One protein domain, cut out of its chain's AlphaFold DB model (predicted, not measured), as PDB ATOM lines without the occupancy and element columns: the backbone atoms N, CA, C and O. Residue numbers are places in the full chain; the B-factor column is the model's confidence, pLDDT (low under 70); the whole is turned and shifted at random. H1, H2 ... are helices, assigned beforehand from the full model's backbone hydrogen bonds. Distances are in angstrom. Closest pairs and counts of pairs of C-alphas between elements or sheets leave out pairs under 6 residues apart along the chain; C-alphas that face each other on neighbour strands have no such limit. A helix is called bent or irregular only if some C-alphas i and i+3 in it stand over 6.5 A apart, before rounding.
ATOM      1  N   ASN A 853      34.581  -1.515  -7.155       93.00
ATOM      2  CA  ASN A 853      36.013  -1.752  -7.034       93.00
ATOM      3  C   ASN A 853      36.332  -2.295  -5.620       93.00
ATOM      4  O   ASN A 853      36.303  -1.521  -4.652       93.00
ATOM      5  N   PRO A 854      36.662  -3.594  -5.456       91.56
ATOM      6  CA  PRO A 854      36.880  -4.180  -4.134       91.56
ATOM      7  C   PRO A 854      38.118  -3.591  -3.446       91.56
ATOM      8  O   PRO A 854      38.108  -3.386  -2.234       91.56
ATOM      9  N   THR A 855      39.151  -3.241  -4.217       90.25
ATOM     10  CA  THR A 855      40.397  -2.651  -3.715       90.25
ATOM     11  C   THR A 855      40.166  -1.254  -3.138       90.25
ATOM     12  O   THR A 855      40.742  -0.924  -2.102       90.25
ATOM     13  N   ALA A 856      39.302  -0.444  -3.760       90.12
ATOM     14  CA  ALA A 856      38.914   0.861  -3.222       90.12
ATOM     15  C   ALA A 856      38.115   0.707  -1.914       90.12
ATOM     16  O   ALA A 856      38.438   1.351  -0.915       90.12
ATOM     17  N   LEU A 857      37.153  -0.226  -1.860       93.06
ATOM     18  CA  LEU A 857      36.414  -0.517  -0.623       93.06
ATOM     19  C   LEU A 857      37.341  -1.005   0.507       93.06
ATOM     20  O   LEU A 857      37.162  -0.627   1.662       93.06
ATOM     21  N   GLU A 858      38.351  -1.822   0.206       90.81
ATOM     22  CA  GLU A 858      39.331  -2.259   1.207       90.81
ATOM     23  C   GLU A 858      40.259  -1.137   1.679       90.81
ATOM     24  O   GLU A 858      40.577  -1.079   2.868       90.81
ATOM     25  N   GLN A 859      40.664  -0.226   0.790       88.56
ATOM     26  CA  GLN A 859      41.396   0.984   1.176       88.56
ATOM     27  C   GLN A 859      40.543   1.877   2.085       88.56
ATOM     28  O   GLN A 859      41.046   2.350   3.100       88.56
ATOM     29  N   PHE A 860      39.251   2.033   1.789       90.75
ATOM     30  CA  PHE A 860      38.307   2.799   2.606       90.75
ATOM     31  C   PHE A 860      38.104   2.186   3.995       90.75
ATOM     32  O   PHE A 860      38.305   2.858   5.004       90.75
ATOM     33  N   VAL A 861      37.800   0.887   4.073       91.75
ATOM     34  CA  VAL A 861      37.653   0.167   5.350       91.75
ATOM     35  C   VAL A 861      38.958   0.188   6.156       91.75
ATOM     36  O   VAL A 861      38.915   0.286   7.384       91.75
ATOM     37  N   ARG A 862      40.126   0.147   5.497       88.50
ATOM     38  CA  ARG A 862      41.427   0.329   6.158       88.50
ATOM     39  C   ARG A 862      41.609   1.758   6.676       88.50
ATOM     40  O   ARG A 862      42.042   1.909   7.812       88.50
ATOM     41  N   ALA A 863      41.253   2.778   5.894       87.12
ATOM     42  CA  ALA A 863      41.303   4.180   6.313       87.12
ATOM     43  C   ALA A 863      40.447   4.413   7.565       87.12
ATOM     44  O   ALA A 863      40.946   4.960   8.546       87.12
ATOM     45  N   LEU A 864      39.206   3.902   7.573       88.44
ATOM     46  CA  LEU A 864      38.340   3.897   8.753       88.44
ATOM     47  C   LEU A 864      39.059   3.230   9.937       88.44
ATOM     48  O   LEU A 864      39.355   3.895  10.923       88.44
ATOM     49  N   LYS A 865      39.443   1.951   9.828       87.38
ATOM     50  CA  LYS A 865      40.084   1.206  10.934       87.38
ATOM     51  C   LYS A 865      41.387   1.831  11.459       87.38
ATOM     52  O   LYS A 865      41.738   1.578  12.605       87.38
ATOM     53  N   VAL A 866      42.073   2.655  10.665       85.94
ATOM     54  CA  VAL A 866      43.265   3.415  11.080       85.94
ATOM     55  C   VAL A 866      42.915   4.726  11.800       85.94
ATOM     56  O   VAL A 866      43.544   5.052  12.803       85.94
ATOM     57  N   VAL A 867      41.918   5.477  11.323       83.81
ATOM     58  CA  VAL A 867      41.537   6.771  11.922       83.81
ATOM     59  C   VAL A 867      40.851   6.596  13.282       83.81
ATOM     60  O   VAL A 867      41.017   7.432  14.166       83.81
ATOM     61  N   LEU A 868      40.095   5.513  13.475       81.56
ATOM     62  CA  LEU A 868      39.209   5.352  14.634       81.56
ATOM     63  C   LEU A 868      39.920   5.305  15.997       81.56
ATOM     64  O   LEU A 868      39.521   6.089  16.863       81.56
ATOM     65  N   PRO A 869      40.977   4.492  16.220       80.19
ATOM     66  CA  PRO A 869      41.715   4.523  17.484       80.19
ATOM     67  C   PRO A 869      42.331   5.904  17.725       80.19
ATOM     68  O   PRO A 869      42.200   6.464  18.807       80.19
ATOM     69  N   ALA A 870      42.886   6.515  16.672       79.19
ATOM     70  CA  ALA A 870      43.514   7.828  16.743       79.19
ATOM     71  C   ALA A 870      42.536   8.987  17.034       79.19
ATOM     72  O   ALA A 870      43.002  10.072  17.383       79.19
ATOM     73  N   LEU A 871      41.216   8.798  16.905       76.62
ATOM     74  CA  LEU A 871      40.194   9.762  17.342       76.62
ATOM     75  C   LEU A 871      39.581   9.413  18.708       76.62
ATOM     76  O   LEU A 871      39.253  10.326  19.462       76.62
ATOM     77  N   LYS A 872      39.464   8.121  19.051       76.12
ATOM     78  CA  LYS A 872      39.150   7.657  20.419       76.12
ATOM     79  C   LYS A 872      40.180   8.193  21.412       76.12
ATOM     80  O   LYS A 872      39.840   8.739  22.461       76.12
ATOM     81  N   LYS A 889      57.534   1.801   8.809       71.94
ATOM     82  CA  LYS A 889      57.049   2.520   7.620       71.94
ATOM     83  C   LYS A 889      55.528   2.634   7.592       71.94
ATOM     84  O   LYS A 889      55.013   3.683   7.216       71.94
ATOM     85  N   ARG A 890      54.810   1.576   7.979       70.06
ATOM     86  CA  ARG A 890      53.347   1.607   8.104       70.06
ATOM     87  C   ARG A 890      52.941   2.510   9.261       70.06
ATOM     88  O   ARG A 890      52.063   3.335   9.069       70.06
ATOM     89  N   LEU A 891      53.626   2.425  10.400       75.94
ATOM     90  CA  LEU A 891      53.394   3.274  11.566       75.94
ATOM     91  C   LEU A 891      53.621   4.763  11.250       75.94
ATOM     92  O   LEU A 891      52.791   5.590  11.605       75.94
ATOM     93  N   ILE A 892      54.680   5.109  10.510       77.38
ATOM     94  CA  ILE A 892      54.974   6.482  10.065       77.38
ATOM     95  C   ILE A 892      53.939   6.975   9.045       77.38
ATOM     96  O   ILE A 892      53.480   8.109   9.163       77.38
ATOM     97  N   MET A 893      53.531   6.156   8.066       74.62
ATOM     98  CA  MET A 893      52.481   6.548   7.109       74.62
ATOM     99  C   MET A 893      51.119   6.706   7.794       74.62
ATOM    100  O   MET A 893      50.442   7.700   7.552       74.62
ATOM    101  N   THR A 894      50.762   5.797   8.705       78.81
ATOM    102  CA  THR A 894      49.581   5.889   9.576       78.81
ATOM    103  C   THR A 894      49.624   7.138  10.454       78.81
ATOM    104  O   THR A 894      48.649   7.876  10.495       78.81
ATOM    105  N   SER A 895      50.747   7.423  11.115       80.31
ATOM    106  CA  SER A 895      50.895   8.604  11.972       80.31
ATOM    107  C   SER A 895      50.799   9.896  11.155       80.31
ATOM    108  O   SER A 895      50.026  10.780  11.508       80.31
ATOM    109  N   SER A 896      51.468   9.972  10.000       79.81
ATOM    110  CA  SER A 896      51.362  11.092   9.051       79.81
ATOM    111  C   SER A 896      49.929  11.288   8.528       79.81
ATOM    112  O   SER A 896      49.431  12.412   8.460       79.81
ATOM    113  N   PHE A 897      49.225  10.194   8.224       81.81
ATOM    114  CA  PHE A 897      47.824  10.212   7.808       81.81
ATOM    115  C   PHE A 897      46.906  10.714   8.934       81.81
ATOM    116  O   PHE A 897      46.149  11.660   8.727       81.81
ATOM    117  N   CYS A 898      47.029  10.173  10.147       83.94
ATOM    118  CA  CYS A 898      46.274  10.628  11.316       83.94
ATOM    119  C   CYS A 898      46.606  12.082  11.700       83.94
ATOM    120  O   CYS A 898      45.713  12.818  12.114       83.94
ATOM    121  N   GLN A 899      47.851  12.532  11.515       82.56
ATOM    122  CA  GLN A 899      48.242  13.938  11.674       82.56
ATOM    123  C   GLN A 899      47.595  14.833  10.607       82.56
ATOM    124  O   GLN A 899      47.092  15.894  10.962       82.56
ATOM    125  N   PRO A1061      17.239   9.957   8.127       98.00
ATOM    126  CA  PRO A1061      16.766   9.650   6.777       98.00
ATOM    127  C   PRO A1061      16.978   8.170   6.422       98.00
ATOM    128  O   PRO A1061      17.958   7.548   6.841       98.00
ATOM    129  N   THR A1062      16.067   7.613   5.625       98.00
ATOM    130  CA  THR A1062      16.186   6.263   5.049       98.00
ATOM    131  C   THR A1062      17.277   6.201   3.970       98.00
ATOM    132  O   THR A1062      17.846   7.223   3.578       98.00
ATOM    133  N   LEU A1063      17.596   5.003   3.464       97.94
ATOM    134  CA  LEU A1063      18.546   4.862   2.348       97.94
ATOM    135  C   LEU A1063      17.970   5.465   1.058       97.94
ATOM    136  O   LEU A1063      18.703   6.038   0.254       97.94
ATOM    137  N   GLU A1064      16.654   5.356   0.902       97.94
ATOM    138  CA  GLU A1064      15.837   5.914  -0.167       97.94
ATOM    139  C   GLU A1064      15.874   7.452  -0.138       97.94
ATOM    140  O   GLU A1064      16.254   8.066  -1.137       97.94
ATOM    141  N   ASP A1065      15.599   8.061   1.025       97.69
ATOM    142  CA  ASP A1065      15.743   9.510   1.246       97.69
ATOM    143  C   ASP A1065      17.181   9.966   0.943       97.69
ATOM    144  O   ASP A1065      17.410  10.965   0.260       97.69
ATOM    145  N   MET A1066      18.174   9.211   1.428       98.00
ATOM    146  CA  MET A1066      19.586   9.544   1.261       98.00
ATOM    147  C   MET A1066      20.037   9.495  -0.201       98.00
ATOM    148  O   MET A1066      20.805  10.349  -0.640       98.00
ATOM    149  N   ALA A1067      19.538   8.544  -0.990       97.25
ATOM    150  CA  ALA A1067      19.832   8.470  -2.417       97.25
ATOM    151  C   ALA A1067      19.268   9.669  -3.200       97.25
ATOM    152  O   ALA A1067      19.898  10.133  -4.156       97.25
ATOM    153  N   GLU A1068      18.111  10.196  -2.787       96.75
ATOM    154  CA  GLU A1068      17.561  11.436  -3.336       96.75
ATOM    155  C   GLU A1068      18.367  12.666  -2.883       96.75
ATOM    156  O   GLU A1068      18.745  13.482  -3.725       96.75
ATOM    157  N   LEU A1069      18.732  12.762  -1.599       96.69
ATOM    158  CA  LEU A1069      19.563  13.847  -1.053       96.69
ATOM    159  C   LEU A1069      20.954  13.916  -1.703       96.69
ATOM    160  O   LEU A1069      21.383  14.993  -2.118       96.69
ATOM    161  N   ILE A1070      21.643  12.779  -1.857       96.12
ATOM    162  CA  ILE A1070      22.959  12.688  -2.518       96.12
ATOM    163  C   ILE A1070      22.890  13.238  -3.946       96.12
ATOM    164  O   ILE A1070      23.806  13.944  -4.380       96.12
ATOM    165  N   LYS A1071      21.798  12.951  -4.662       94.75
ATOM    166  CA  LYS A1071      21.554  13.447  -6.017       94.75
ATOM    167  C   LYS A1071      21.240  14.943  -6.040       94.75
ATOM    168  O   LYS A1071      21.865  15.684  -6.794       94.75
ATOM    169  N   ASP A1072      20.270  15.371  -5.239       92.75
ATOM    170  CA  ASP A1072      19.702  16.721  -5.266       92.75
ATOM    171  C   ASP A1072      20.660  17.786  -4.711       92.75
ATOM    172  O   ASP A1072      20.806  18.863  -5.293       92.75
ATOM    173  N   ALA A1073      21.352  17.473  -3.615       87.19
ATOM    174  CA  ALA A1073      22.362  18.342  -3.022       87.19
ATOM    175  C   ALA A1073      23.757  18.169  -3.656       87.19
ATOM    176  O   ALA A1073      24.670  18.919  -3.310       87.19
ATOM    177  N   ASN A1074      23.928  17.207  -4.580       86.94
ATOM    178  CA  ASN A1074      25.209  16.822  -5.186       86.94
ATOM    179  C   ASN A1074      26.294  16.605  -4.103       86.94
ATOM    180  O   ASN A1074      27.355  17.237  -4.114       86.94
ATOM    181  N   LEU A1075      25.986  15.748  -3.124       85.12
ATOM    182  CA  LEU A1075      26.852  15.496  -1.968       85.12
ATOM    183  C   LEU A1075      28.149  14.783  -2.378       85.12
ATOM    184  O   LEU A1075      28.197  14.070  -3.384       85.12
ATOM    185  N   GLY A1076      29.202  14.933  -1.570       89.81
ATOM    186  CA  GLY A1076      30.503  14.306  -1.823       89.81
ATOM    187  C   GLY A1076      30.429  12.777  -1.908       89.81
ATOM    188  O   GLY A1076      31.218  12.171  -2.630       89.81
ATOM    189  N   ALA A1077      29.438  12.155  -1.261       94.81
ATOM    190  CA  ALA A1077      29.173  10.724  -1.342       94.81
ATOM    191  C   ALA A1077      28.956  10.224  -2.781       94.81
ATOM    192  O   ALA A1077      29.301   9.084  -3.081       94.81
ATOM    193  N   LEU A1078      28.471  11.072  -3.696       95.31
ATOM    194  CA  LEU A1078      28.388  10.752  -5.124       95.31
ATOM    195  C   LEU A1078      29.781  10.496  -5.730       95.31
ATOM    196  O   LEU A1078      29.961   9.554  -6.502       95.31
ATOM    197  N   GLU A1079      30.778  11.299  -5.352       94.12
ATOM    198  CA  GLU A1079      32.171  11.131  -5.775       94.12
ATOM    199  C   GLU A1079      32.859   9.986  -5.009       94.12
ATOM    200  O   GLU A1079      33.655   9.250  -5.588       94.12
ATOM    201  N   GLY A1080      32.485   9.749  -3.746       95.69
ATOM    202  CA  GLY A1080      32.879   8.555  -2.989       95.69
ATOM    203  C   GLY A1080      32.429   7.251  -3.654       95.69
ATOM    204  O   GLY A1080      33.228   6.333  -3.831       95.69
ATOM    205  N   LEU A1081      31.172   7.177  -4.102       96.38
ATOM    206  CA  LEU A1081      30.634   6.032  -4.846       96.38
ATOM    207  C   LEU A1081      31.321   5.854  -6.214       96.38
ATOM    208  O   LEU A1081      31.635   4.727  -6.597       96.38
ATOM    209  N   ARG A1082      31.632   6.949  -6.921       95.44
ATOM    210  CA  ARG A1082      32.435   6.916  -8.160       95.44
ATOM    211  C   ARG A1082      33.845   6.383  -7.940       95.44
ATOM    212  O   ARG A1082      34.306   5.537  -8.702       95.44
ATOM    213  N   TRP A1083      34.516   6.840  -6.886       94.06
ATOM    214  CA  TRP A1083      35.835   6.351  -6.483       94.06
ATOM    215  C   TRP A1083      35.795   4.858  -6.088       94.06
ATOM    216  O   TRP A1083      36.712   4.103  -6.414       94.06
ATOM    217  N   LEU A1084      34.675   4.392  -5.521       94.88
ATOM    218  CA  LEU A1084      34.358   2.969  -5.332       94.88
ATOM    219  C   LEU A1084      33.969   2.214  -6.628       94.88
ATOM    220  O   LEU A1084      33.600   1.046  -6.548       94.88
ATOM    221  N   GLY A1085      34.081   2.814  -7.817       94.38
ATOM    222  CA  GLY A1085      33.892   2.156  -9.122       94.38
ATOM    223  C   GLY A1085      32.490   2.262  -9.738       94.38
ATOM    224  O   GLY A1085      32.285   1.814 -10.868       94.38
ATOM    225  N   TRP A1086      31.523   2.878  -9.053       94.94
ATOM    226  CA  TRP A1086      30.163   3.021  -9.576       94.94
ATOM    227  C   TRP A1086      30.094   4.133 -10.630       94.94
ATOM    228  O   TRP A1086      30.338   5.302 -10.331       94.94
ATOM    229  N   ASN A1087      29.697   3.801 -11.862       93.62
ATOM    230  CA  ASN A1087      29.510   4.785 -12.938       93.62
ATOM    231  C   ASN A1087      28.188   5.567 -12.779       93.62
ATOM    232  O   ASN A1087      27.278   5.460 -13.601       93.62
ATOM    233  N   ILE A1088      28.077   6.323 -11.687       94.00
ATOM    234  CA  ILE A1088      26.947   7.204 -11.377       94.00
ATOM    235  C   ILE A1088      27.361   8.678 -11.455       94.00
ATOM    236  O   ILE A1088      28.544   9.028 -11.435       94.00
ATOM    237  N   ASN A1089      26.385   9.568 -11.590       93.25
ATOM    238  CA  ASN A1089      26.563  11.018 -11.612       93.25
ATOM    239  C   ASN A1089      25.253  11.714 -11.188       93.25
ATOM    240  O   ASN A1089      24.244  11.052 -10.965       93.25
ATOM    241  N   SER A1090      25.235  13.044 -11.096       90.50
ATOM    242  CA  SER A1090      24.058  13.803 -10.634       90.50
ATOM    243  C   SER A1090      22.834  13.697 -11.558       90.50
ATOM    244  O   SER A1090      21.710  13.946 -11.128       90.50
ATOM    245  N   SER A1091      23.027  13.280 -12.815       92.44
ATOM    246  CA  SER A1091      21.943  12.991 -13.764       92.44
ATOM    247  C   SER A1091      21.460  11.535 -13.706       92.44
ATOM    248  O   SER A1091      20.445  11.220 -14.324       92.44
ATOM    249  N   SER A1092      22.137  10.642 -12.970       93.19
ATOM    250  CA  SER A1092      21.716   9.241 -12.824       93.19
ATOM    251  C   SER A1092      20.317   9.128 -12.195       93.19
ATOM    252  O   SER A1092      19.941   9.951 -11.350       93.19
ATOM    253  N   PRO A1093      19.522   8.107 -12.558       93.31
ATOM    254  CA  PRO A1093      18.327   7.720 -11.814       93.31
ATOM    255  C   PRO A1093      18.618   7.561 -10.317       93.31
ATOM    256  O   PRO A1093      19.626   6.968  -9.935       93.31
ATOM    257  N   SER A1094      17.717   8.045  -9.457       92.75
ATOM    258  CA  SER A1094      17.880   7.921  -7.998       92.75
ATOM    259  C   SER A1094      17.916   6.449  -7.554       92.75
ATOM    260  O   SER A1094      18.560   6.123  -6.567       92.75
ATOM    261  N   VAL A1095      17.309   5.547  -8.338       95.88
ATOM    262  CA  VAL A1095      17.355   4.084  -8.162       95.88
ATOM    263  C   VAL A1095      18.777   3.519  -8.301       95.88
ATOM    264  O   VAL A1095      19.151   2.630  -7.540       95.88
ATOM    265  N   ASP A1096      19.596   4.044  -9.217       95.31
ATOM    266  CA  ASP A1096      20.979   3.578  -9.403       95.31
ATOM    267  C   ASP A1096      21.881   4.060  -8.261       95.31
ATOM    268  O   ASP A1096      22.731   3.314  -7.772       95.31
ATOM    269  N   ILE A1097      21.647   5.293  -7.795       96.31
ATOM    270  CA  ILE A1097      22.322   5.876  -6.627       96.31
ATOM    271  C   ILE A1097      21.930   5.101  -5.362       96.31
ATOM    272  O   ILE A1097      22.814   4.709  -4.604       96.31
ATOM    273  N   LEU A1098      20.643   4.788  -5.179       97.19
ATOM    274  CA  LEU A1098      20.133   3.951  -4.088       97.19
ATOM    275  C   LEU A1098      20.767   2.561  -4.102       97.19
ATOM    276  O   LEU A1098      21.262   2.106  -3.075       97.19
ATOM    277  N   LYS A1099      20.807   1.900  -5.264       96.81
ATOM    278  CA  LYS A1099      21.436   0.582  -5.415       96.81
ATOM    279  C   LYS A1099      22.911   0.618  -5.008       96.81
ATOM    280  O   LYS A1099      23.334  -0.223  -4.216       96.81
ATOM    281  N   ALA A1100      23.667   1.602  -5.498       96.31
ATOM    282  CA  ALA A1100      25.074   1.790  -5.154       96.31
ATOM    283  C   ALA A1100      25.272   2.063  -3.652       96.31
ATOM    284  O   ALA A1100      26.051   1.378  -2.987       96.31
ATOM    285  N   PHE A1101      24.528   3.025  -3.103       97.38
ATOM    286  CA  PHE A1101      24.614   3.452  -1.706       97.38
ATOM    287  C   PHE A1101      24.214   2.340  -0.729       97.38
ATOM    288  O   PHE A1101      24.916   2.098   0.254       97.38
ATOM    289  N   LYS A1102      23.146   1.592  -1.033       97.56
ATOM    290  CA  LYS A1102      22.704   0.429  -0.254       97.56
ATOM    291  C   LYS A1102      23.726  -0.707  -0.284       97.56
ATOM    292  O   LYS A1102      24.119  -1.178   0.779       97.56
ATOM    293  N   THR A1103      24.237  -1.076  -1.465       96.44
ATOM    294  CA  THR A1103      25.293  -2.104  -1.583       96.44
ATOM    295  C   THR A1103      26.539  -1.722  -0.775       96.44
ATOM    296  O   THR A1103      27.133  -2.564  -0.108       96.44
ATOM    297  N   VAL A1104      26.937  -0.445  -0.789       96.12
ATOM    298  CA  VAL A1104      28.073   0.030   0.014       96.12
ATOM    299  C   VAL A1104      27.746   0.060   1.511       96.12
ATOM    300  O   VAL A1104      28.594  -0.335   2.303       96.12
ATOM    301  N   THR A1105      26.528   0.434   1.909       96.50
ATOM    302  CA  THR A1105      26.062   0.387   3.309       96.50
ATOM    303  C   THR A1105      26.148  -1.032   3.879       96.50
ATOM    304  O   THR A1105      26.774  -1.243   4.917       96.50
ATOM    305  N   GLU A1106      25.592  -2.017   3.170       95.69
ATOM    306  CA  GLU A1106      25.597  -3.434   3.559       95.69
ATOM    307  C   GLU A1106      27.031  -3.988   3.675       95.69
ATOM    308  O   GLU A1106      27.380  -4.653   4.654       95.69
ATOM    309  N   LEU A1107      27.903  -3.651   2.717       95.00
ATOM    310  CA  LEU A1107      29.309  -4.075   2.711       95.00
ATOM    311  C   LEU A1107      30.193  -3.348   3.734       95.00
ATOM    312  O   LEU A1107      31.243  -3.881   4.102       95.00
ATOM    313  N   LEU A1108      29.813  -2.148   4.178       93.50
ATOM    314  CA  LEU A1108      30.476  -1.447   5.275       93.50
ATOM    315  C   LEU A1108      30.085  -2.062   6.617       93.50
ATOM    316  O   LEU A1108      30.984  -2.421   7.373       93.50
ATOM    317  N   HIS A1109      28.787  -2.259   6.870       93.38
ATOM    318  CA  HIS A1109      28.264  -2.896   8.085       93.38
ATOM    319  C   HIS A1109      28.959  -4.244   8.342       93.38
ATOM    320  O   HIS A1109      29.598  -4.431   9.373       93.38
ATOM    321  N   GLY A1110      28.996  -5.130   7.337       92.62
ATOM    322  CA  GLY A1110      29.670  -6.434   7.429       92.62
ATOM    323  C   GLY A1110      31.210  -6.411   7.471       92.62
ATOM    324  O   GLY A1110      31.826  -7.471   7.583       92.62
ATOM    325  N   LYS A1111      31.861  -5.244   7.351       92.19
ATOM    326  CA  LYS A1111      33.333  -5.092   7.425       92.19
ATOM    327  C   LYS A1111      33.808  -4.230   8.597       92.19
ATOM    328  O   LYS A1111      35.003  -4.255   8.921       92.19
ATOM    329  N   ILE A1112      32.917  -3.462   9.205       89.06
ATOM    330  CA  ILE A1112      33.132  -2.640  10.397       89.06
ATOM    331  C   ILE A1112      33.082  -3.532  11.655       89.06
ATOM    332  O   ILE A1112      32.628  -4.669  11.603       89.06
ATOM    333  N   SER A1113      33.656  -3.077  12.772       85.19
ATOM    334  CA  SER A1113      33.547  -3.764  14.066       85.19
ATOM    335  C   SER A1113      32.410  -3.168  14.899       85.19
ATOM    336  O   SER A1113      32.212  -1.955  14.886       85.19
ATOM    337  N   HIS A1114      31.745  -3.985  15.724       85.75
ATOM    338  CA  HIS A1114      30.763  -3.509  16.716       85.75
ATOM    339  C   HIS A1114      31.327  -2.415  17.652       85.75
ATOM    340  O   HIS A1114      30.600  -1.582  18.177       85.75
ATOM    341  N   GLU A1115      32.652  -2.366  17.826       79.81
ATOM    342  CA  GLU A1115      33.374  -1.339  18.588       79.81
ATOM    343  C   GLU A1115      33.353   0.069  17.940       79.81
ATOM    344  O   GLU A1115      33.628   1.070  18.611       79.81
ATOM    345  N   LEU A1116      33.047   0.147  16.638       77.00
ATOM    346  CA  LEU A1116      32.715   1.378  15.915       77.00
ATOM    347  C   LEU A1116      31.206   1.642  15.944       77.00
ATOM    348  O   LEU A1116      30.799   2.777  16.140       77.00
ATOM    349  N   GLU A1117      30.371   0.613  15.830       80.38
ATOM    350  CA  GLU A1117      28.910   0.763  15.962       80.38
ATOM    351  C   GLU A1117      28.510   1.286  17.359       80.38
ATOM    352  O   GLU A1117      27.545   2.028  17.496       80.38
ATOM    353  N   GLY A1118      29.310   0.993  18.392       80.31
ATOM    354  CA  GLY A1118      29.198   1.601  19.726       80.31
ATOM    355  C   GLY A1118      29.827   2.999  19.881       80.31
ATOM    356  O   GLY A1118      29.633   3.633  20.914       80.31
ATOM    357  N   LEU A1119      30.589   3.490  18.894       75.50
ATOM    358  CA  LEU A1119      31.061   4.886  18.814       75.50
ATOM    359  C   LEU A1119      30.112   5.778  18.012       75.50
ATOM    360  O   LEU A1119      30.080   6.989  18.218       75.50
ATOM    361  N   THR A1120      29.438   5.193  17.026       77.56
ATOM    362  CA  THR A1120      28.657   5.897  16.015       77.56
ATOM    363  C   THR A1120      27.440   5.076  15.659       77.56
ATOM    364  O   THR A1120      27.594   3.932  15.232       77.56
ATOM    365  N   GLU A1121      26.257   5.681  15.721       87.25
ATOM    366  CA  GLU A1121      25.065   5.090  15.120       87.25
ATOM    367  C   GLU A1121      25.334   4.820  13.632       87.25
ATOM    368  O   GLU A1121      25.458   5.745  12.826       87.25
ATOM    369  N   PHE A1122      25.483   3.543  13.270       92.69
ATOM    370  CA  PHE A1122      25.751   3.150  11.894       92.69
ATOM    371  C   PHE A1122      24.467   3.320  11.074       92.69
ATOM    372  O   PHE A1122      23.580   2.469  11.073       92.69
ATOM    373  N   ASN A1123      24.345   4.478  10.432       95.00
ATOM    374  CA  ASN A1123      23.131   4.933   9.770       95.00
ATOM    375  C   ASN A1123      23.440   5.629   8.426       95.00
ATOM    376  O   ASN A1123      24.597   5.744   8.011       95.00
ATOM    377  N   ALA A1124      22.405   6.108   7.729       96.69
ATOM    378  CA  ALA A1124      22.565   6.754   6.425       96.69
ATOM    379  C   ALA A1124      23.454   8.018   6.468       96.69
ATOM    380  O   ALA A1124      24.211   8.254   5.528       96.69
ATOM    381  N   LEU A1125      23.415   8.795   7.561       96.44
ATOM    382  CA  LEU A1125      24.243   9.997   7.749       96.44
ATOM    383  C   LEU A1125      25.726   9.635   7.920       96.44
ATOM    384  O   LEU A1125      26.594  10.297   7.352       96.44
ATOM    385  N   PHE A1126      26.020   8.557   8.659       95.19
ATOM    386  CA  PHE A1126      27.373   8.010   8.782       95.19
ATOM    387  C   PHE A1126      27.925   7.596   7.410       95.19
ATOM    388  O   PHE A1126      29.032   7.997   7.052       95.19
ATOM    389  N   VAL A1127      27.165   6.811   6.633       96.25
ATOM    390  CA  VAL A1127      27.655   6.273   5.352       96.25
ATOM    391  C   VAL A1127      27.815   7.373   4.302       96.25
ATOM    392  O   VAL A1127      28.811   7.366   3.578       96.25
ATOM    393  N   GLU A1128      26.901   8.347   4.244       96.69
ATOM    394  CA  GLU A1128      27.047   9.521   3.377       96.69
ATOM    395  C   GLU A1128      28.309  10.311   3.736       96.69
ATOM    396  O   GLU A1128      29.188  10.459   2.888       96.69
ATOM    397  N   HIS A1129      28.457  10.752   4.990       95.25
ATOM    398  CA  HIS A1129      29.595  11.589   5.390       95.25
ATOM    399  C   HIS A1129      30.932  10.853   5.206       95.25
ATOM    400  O   HIS A1129      31.900  11.429   4.703       95.25
ATOM    401  N   ALA A1130      30.991   9.561   5.540       94.25
ATOM    402  CA  ALA A1130      32.186   8.748   5.333       94.25
ATOM    403  C   ALA A1130      32.548   8.624   3.839       94.25
ATOM    404  O   ALA A1130      33.729   8.707   3.490       94.25
ATOM    405  N   LEU A1131      31.561   8.483   2.944       95.44
ATOM    406  CA  LEU A1131      31.776   8.487   1.490       95.44
ATOM    407  C   LEU A1131      32.136   9.875   0.947       95.44
ATOM    408  O   LEU A1131      32.966   9.961   0.046       95.44
ATOM    409  N   SER A1132      31.590  10.951   1.516       94.62
ATOM    410  CA  SER A1132      31.983  12.335   1.217       94.62
ATOM    411  C   SER A1132      33.461  12.613   1.520       94.62
ATOM    412  O   SER A1132      34.084  13.429   0.840       94.62
ATOM    413  N   VAL A1133      34.049  11.907   2.491       92.12
ATOM    414  CA  VAL A1133      35.484  11.985   2.816       92.12
ATOM    415  C   VAL A1133      36.329  10.974   2.019       92.12
ATOM    416  O   VAL A1133      37.501  11.246   1.754       92.12
ATOM    417  N   ALA A1134      35.767   9.839   1.588       90.81
ATOM    418  CA  ALA A1134      36.517   8.707   1.023       90.81
ATOM    419  C   ALA A1134      37.512   9.041  -0.119       90.81
ATOM    420  O   ALA A1134      38.640   8.545  -0.054       90.81
ATOM    421  N   PRO A1135      37.205   9.909  -1.112       89.94
ATOM    422  CA  PRO A1135      38.168  10.282  -2.156       89.94
ATOM    423  C   PRO A1135      39.444  10.953  -1.623       89.94
ATOM    424  O   PRO A1135      40.499  10.869  -2.249       89.94
ATOM    425  N   LEU A1136      39.395  11.587  -0.443       85.31
ATOM    426  CA  LEU A1136      40.569  12.207   0.185       85.31
ATOM    427  C   LEU A1136      41.586  11.167   0.684       85.31
ATOM    428  O   LEU A1136      42.751  11.502   0.892       85.31
ATOM    429  N   PHE A1137      41.181   9.901   0.823       82.12
ATOM    430  CA  PHE A1137      42.060   8.787   1.190       82.12
ATOM    431  C   PHE A1137      42.844   8.208  -0.002       82.12
ATOM    432  O   PHE A1137      43.677   7.327   0.196       82.12
ATOM    433  N   GLN A1138      42.631   8.715  -1.225       76.12
ATOM    434  CA  GLN A1138      43.316   8.256  -2.443       76.12
ATOM    435  C   GLN A1138      44.819   8.617  -2.497       76.12
ATOM    436  O   GLN A1138      45.534   8.124  -3.367       76.12
ATOM    437  N   SER A1139      45.327   9.447  -1.575       59.69
ATOM    438  CA  SER A1139      46.769   9.715  -1.431       59.69
ATOM    439  C   SER A1139      47.582   8.432  -1.188       59.69
ATOM    440  O   SER A1139      47.109   7.541  -0.482       59.69
ATOM    441  N   ASP A1140      48.830   8.369  -1.671       53.34
ATOM    442  CA  ASP A1140      49.683   7.159  -1.739       53.34
ATOM    443  C   ASP A1140      50.004   6.459  -0.383       53.34
ATOM    444  O   ASP A1140      50.713   5.454  -0.347       53.34
ATOM    445  N   LEU A1141      49.496   6.963   0.748       56.38
ATOM    446  CA  LEU A1141      49.754   6.474   2.111       56.38
ATOM    447  C   LEU A1141      49.084   5.126   2.447       56.38
ATOM    448  O   LEU A1141      49.552   4.433   3.350       56.38
ATOM    449  N   LEU A1142      47.992   4.752   1.761       54.31
ATOM    450  CA  LEU A1142      47.181   3.562   2.096       54.31
ATOM    451  C   LEU A1142      47.160   2.461   1.024       54.31
ATOM    452  O   LEU A1142      46.661   1.356   1.284       54.31
ATOM    453  N   THR A1143      47.735   2.715  -0.155       56.09
ATOM    454  CA  THR A1143      48.003   1.669  -1.149       56.09
ATOM    455  C   THR A1143      49.021   0.679  -0.578       56.09
ATOM    456  O   THR A1143      50.158   1.075  -0.305       56.09
ATOM    457  N   PRO A1144      48.673  -0.607  -0.387       45.53
ATOM    458  CA  PRO A1144      49.643  -1.576   0.088       45.53
ATOM    459  C   PRO A1144      50.687  -1.773  -1.009       45.53
ATOM    460  O   PRO A1144      50.353  -2.179  -2.121       45.53
ATOM    461  N   SER A1145      51.956  -1.497  -0.710       41.88
ATOM    462  CA  SER A1145      53.056  -1.881  -1.593       41.88
ATOM    463  C   SER A1145      53.065  -3.407  -1.685       41.88
ATOM    464  O   SER A1145      53.506  -4.075  -0.750       41.88
ATOM    465  N   VAL A1146      52.528  -3.960  -2.778       37.06
ATOM    466  CA  VAL A1146      52.464  -5.411  -3.000       37.06
ATOM    467  C   VAL A1146      53.862  -5.910  -3.348       37.06
ATOM    468  O   VAL A1146      54.214  -6.124  -4.504       37.06
ATOM    469  N   ILE A1147      54.678  -6.078  -2.310       32.78
ATOM    470  CA  ILE A1147      55.872  -6.909  -2.363       32.78
ATOM    471  C   ILE A1147      55.364  -8.348  -2.380       32.78
ATOM    472  O   ILE A1147      55.134  -8.949  -1.332       32.78
ATOM    473  N   THR A1148      55.164  -8.894  -3.579       32.94
ATOM    474  CA  THR A1148      55.141 -10.344  -3.758       32.94
ATOM    475  C   THR A1148      56.514 -10.872  -3.358       32.94
ATOM    476  O   THR A1148      57.468 -10.784  -4.134       32.94
ATOM    477  N   LEU A1149      56.618 -11.396  -2.138       29.69
ATOM    478  CA  LEU A1149      57.617 -12.410  -1.834       29.69
ATOM    479  C   LEU A1149      57.270 -13.608  -2.720       29.69
ATOM    480  O   LEU A1149      56.205 -14.198  -2.557       29.69
ATOM    481  N   GLY A1150      58.108 -13.868  -3.719       35.81
ATOM    482  CA  GLY A1150      58.041 -15.093  -4.503       35.81
ATOM    483  C   GLY A1150      58.908 -16.163  -3.855       35.81
ATOM    484  O   GLY A1150      59.998 -15.841  -3.370       35.81
ATOM    485  N   ASP A1151      58.410 -17.395  -3.884       28.33
ATOM    486  CA  ASP A1151      59.247 -18.598  -3.928       28.33
ATOM    487  C   ASP A1151      59.892 -18.740  -5.328       28.33
ATOM    488  O   ASP A1151      59.254 -18.298  -6.318       28.33
TER     489      ASP A1151
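Overview. This is residues 853 to 872, 889 to 899 and 1061 to 1151 of the 1151 residues of an uncharacterized protein of Gymnopilus dilepis (UniProt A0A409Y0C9). Helix H7 runs through the middle of a knot of crossed helices: H4 packs on it, H3 packs on its first residues, and H1 crosses it near its last ones. H5 packs on H3, H2 packs on the later part of H1, and residues 1145 to 1151 stick out as a tail. The printed part has 122 residues with seven named helices, H1 to H7 in chain order, and no named strand; its class is all helix. It is compact, with a radius of gyration of the C-alphas of 15.4 A and spans of 47 by 33 by 27 A.

Arrangement. H1, residues 854 to 872, touches H2, residues 889 to 899, with its residues 866 to 870 alone; the closest C-alphas, of Val 867 and Cys 898, are 6.1 A apart, at a steep tilt of 67 degrees. H1 also touches H7, residues 1124 to 1138, about perpendicular at 76 degrees, the closest C-alphas being those of Phe 860 and Ala 1134, 6.4 A apart. H3, residues 1063 to 1072, touches H5, residues 1094 to 1109, at a steep tilt of 55 degrees, opposite ways; the closest C-alphas, of Ala 1067 and Leu 1098, are 4.8 A apart. H3 touches H7 at the C-alphas of Leu 1063 and Ala 1124, the closest, 6.0 A apart. H4, residues 1077 to 1083, touches H7 at a steep tilt of 40 degrees, the same way, with the closest C-alphas, of Ala 1077 and Ser 1132, 4.1 A apart. H3 and H4 touch only at the corner, and only just, with 3 pairs of C-alphas within 8 A; the closest are those of Ile 1070 and Leu 1078, 6.3 A apart. H4 and H5 only just touch, with 3 such pairs; the closest C-alphas, of Leu 1081 and Ala 1100, are 7.0 A apart. H6, residues 1114 to 1117, is close to H1 but not clearly touching, with the closest C-alphas, of Leu 868 and Leu 1116, 7.7 A apart. Every O i to N i+4 pair is within hydrogen-bond range in H2, H3, H4 and H5, against 13 of 15 in H1 and 7 of 11 in H7; H6 is too short for such a pair.

Along the chain. H1 begins at C-alpha 854, (36.880, -4.180, -4.134), and is 27.4 A long from first to last C-alpha. It is irregular, but only just: C-alphas 866 and 869 are 6.7 A apart. H5 is 22.0 A long. H7 is 22.6 A long, ends at C-alpha 1138, (43.316, 8.256, -2.443), and is irregular, with C-alphas 1132 and 1135 7.3 A apart.

Size, cuts and confidence. The C-alphas of Asp 1072 and Asp 1151, the two farthest apart, are 53.0 A apart. Residues 873 to 888 and 900 to 1060 are not printed; the C-alphas across these cuts are 22.6 A and 32.1 A apart. Of the links that are printed whole, none is long. The mean pLDDT of the printed part is 85.0, and residues 1139 to 1151, with no named element, are under 70.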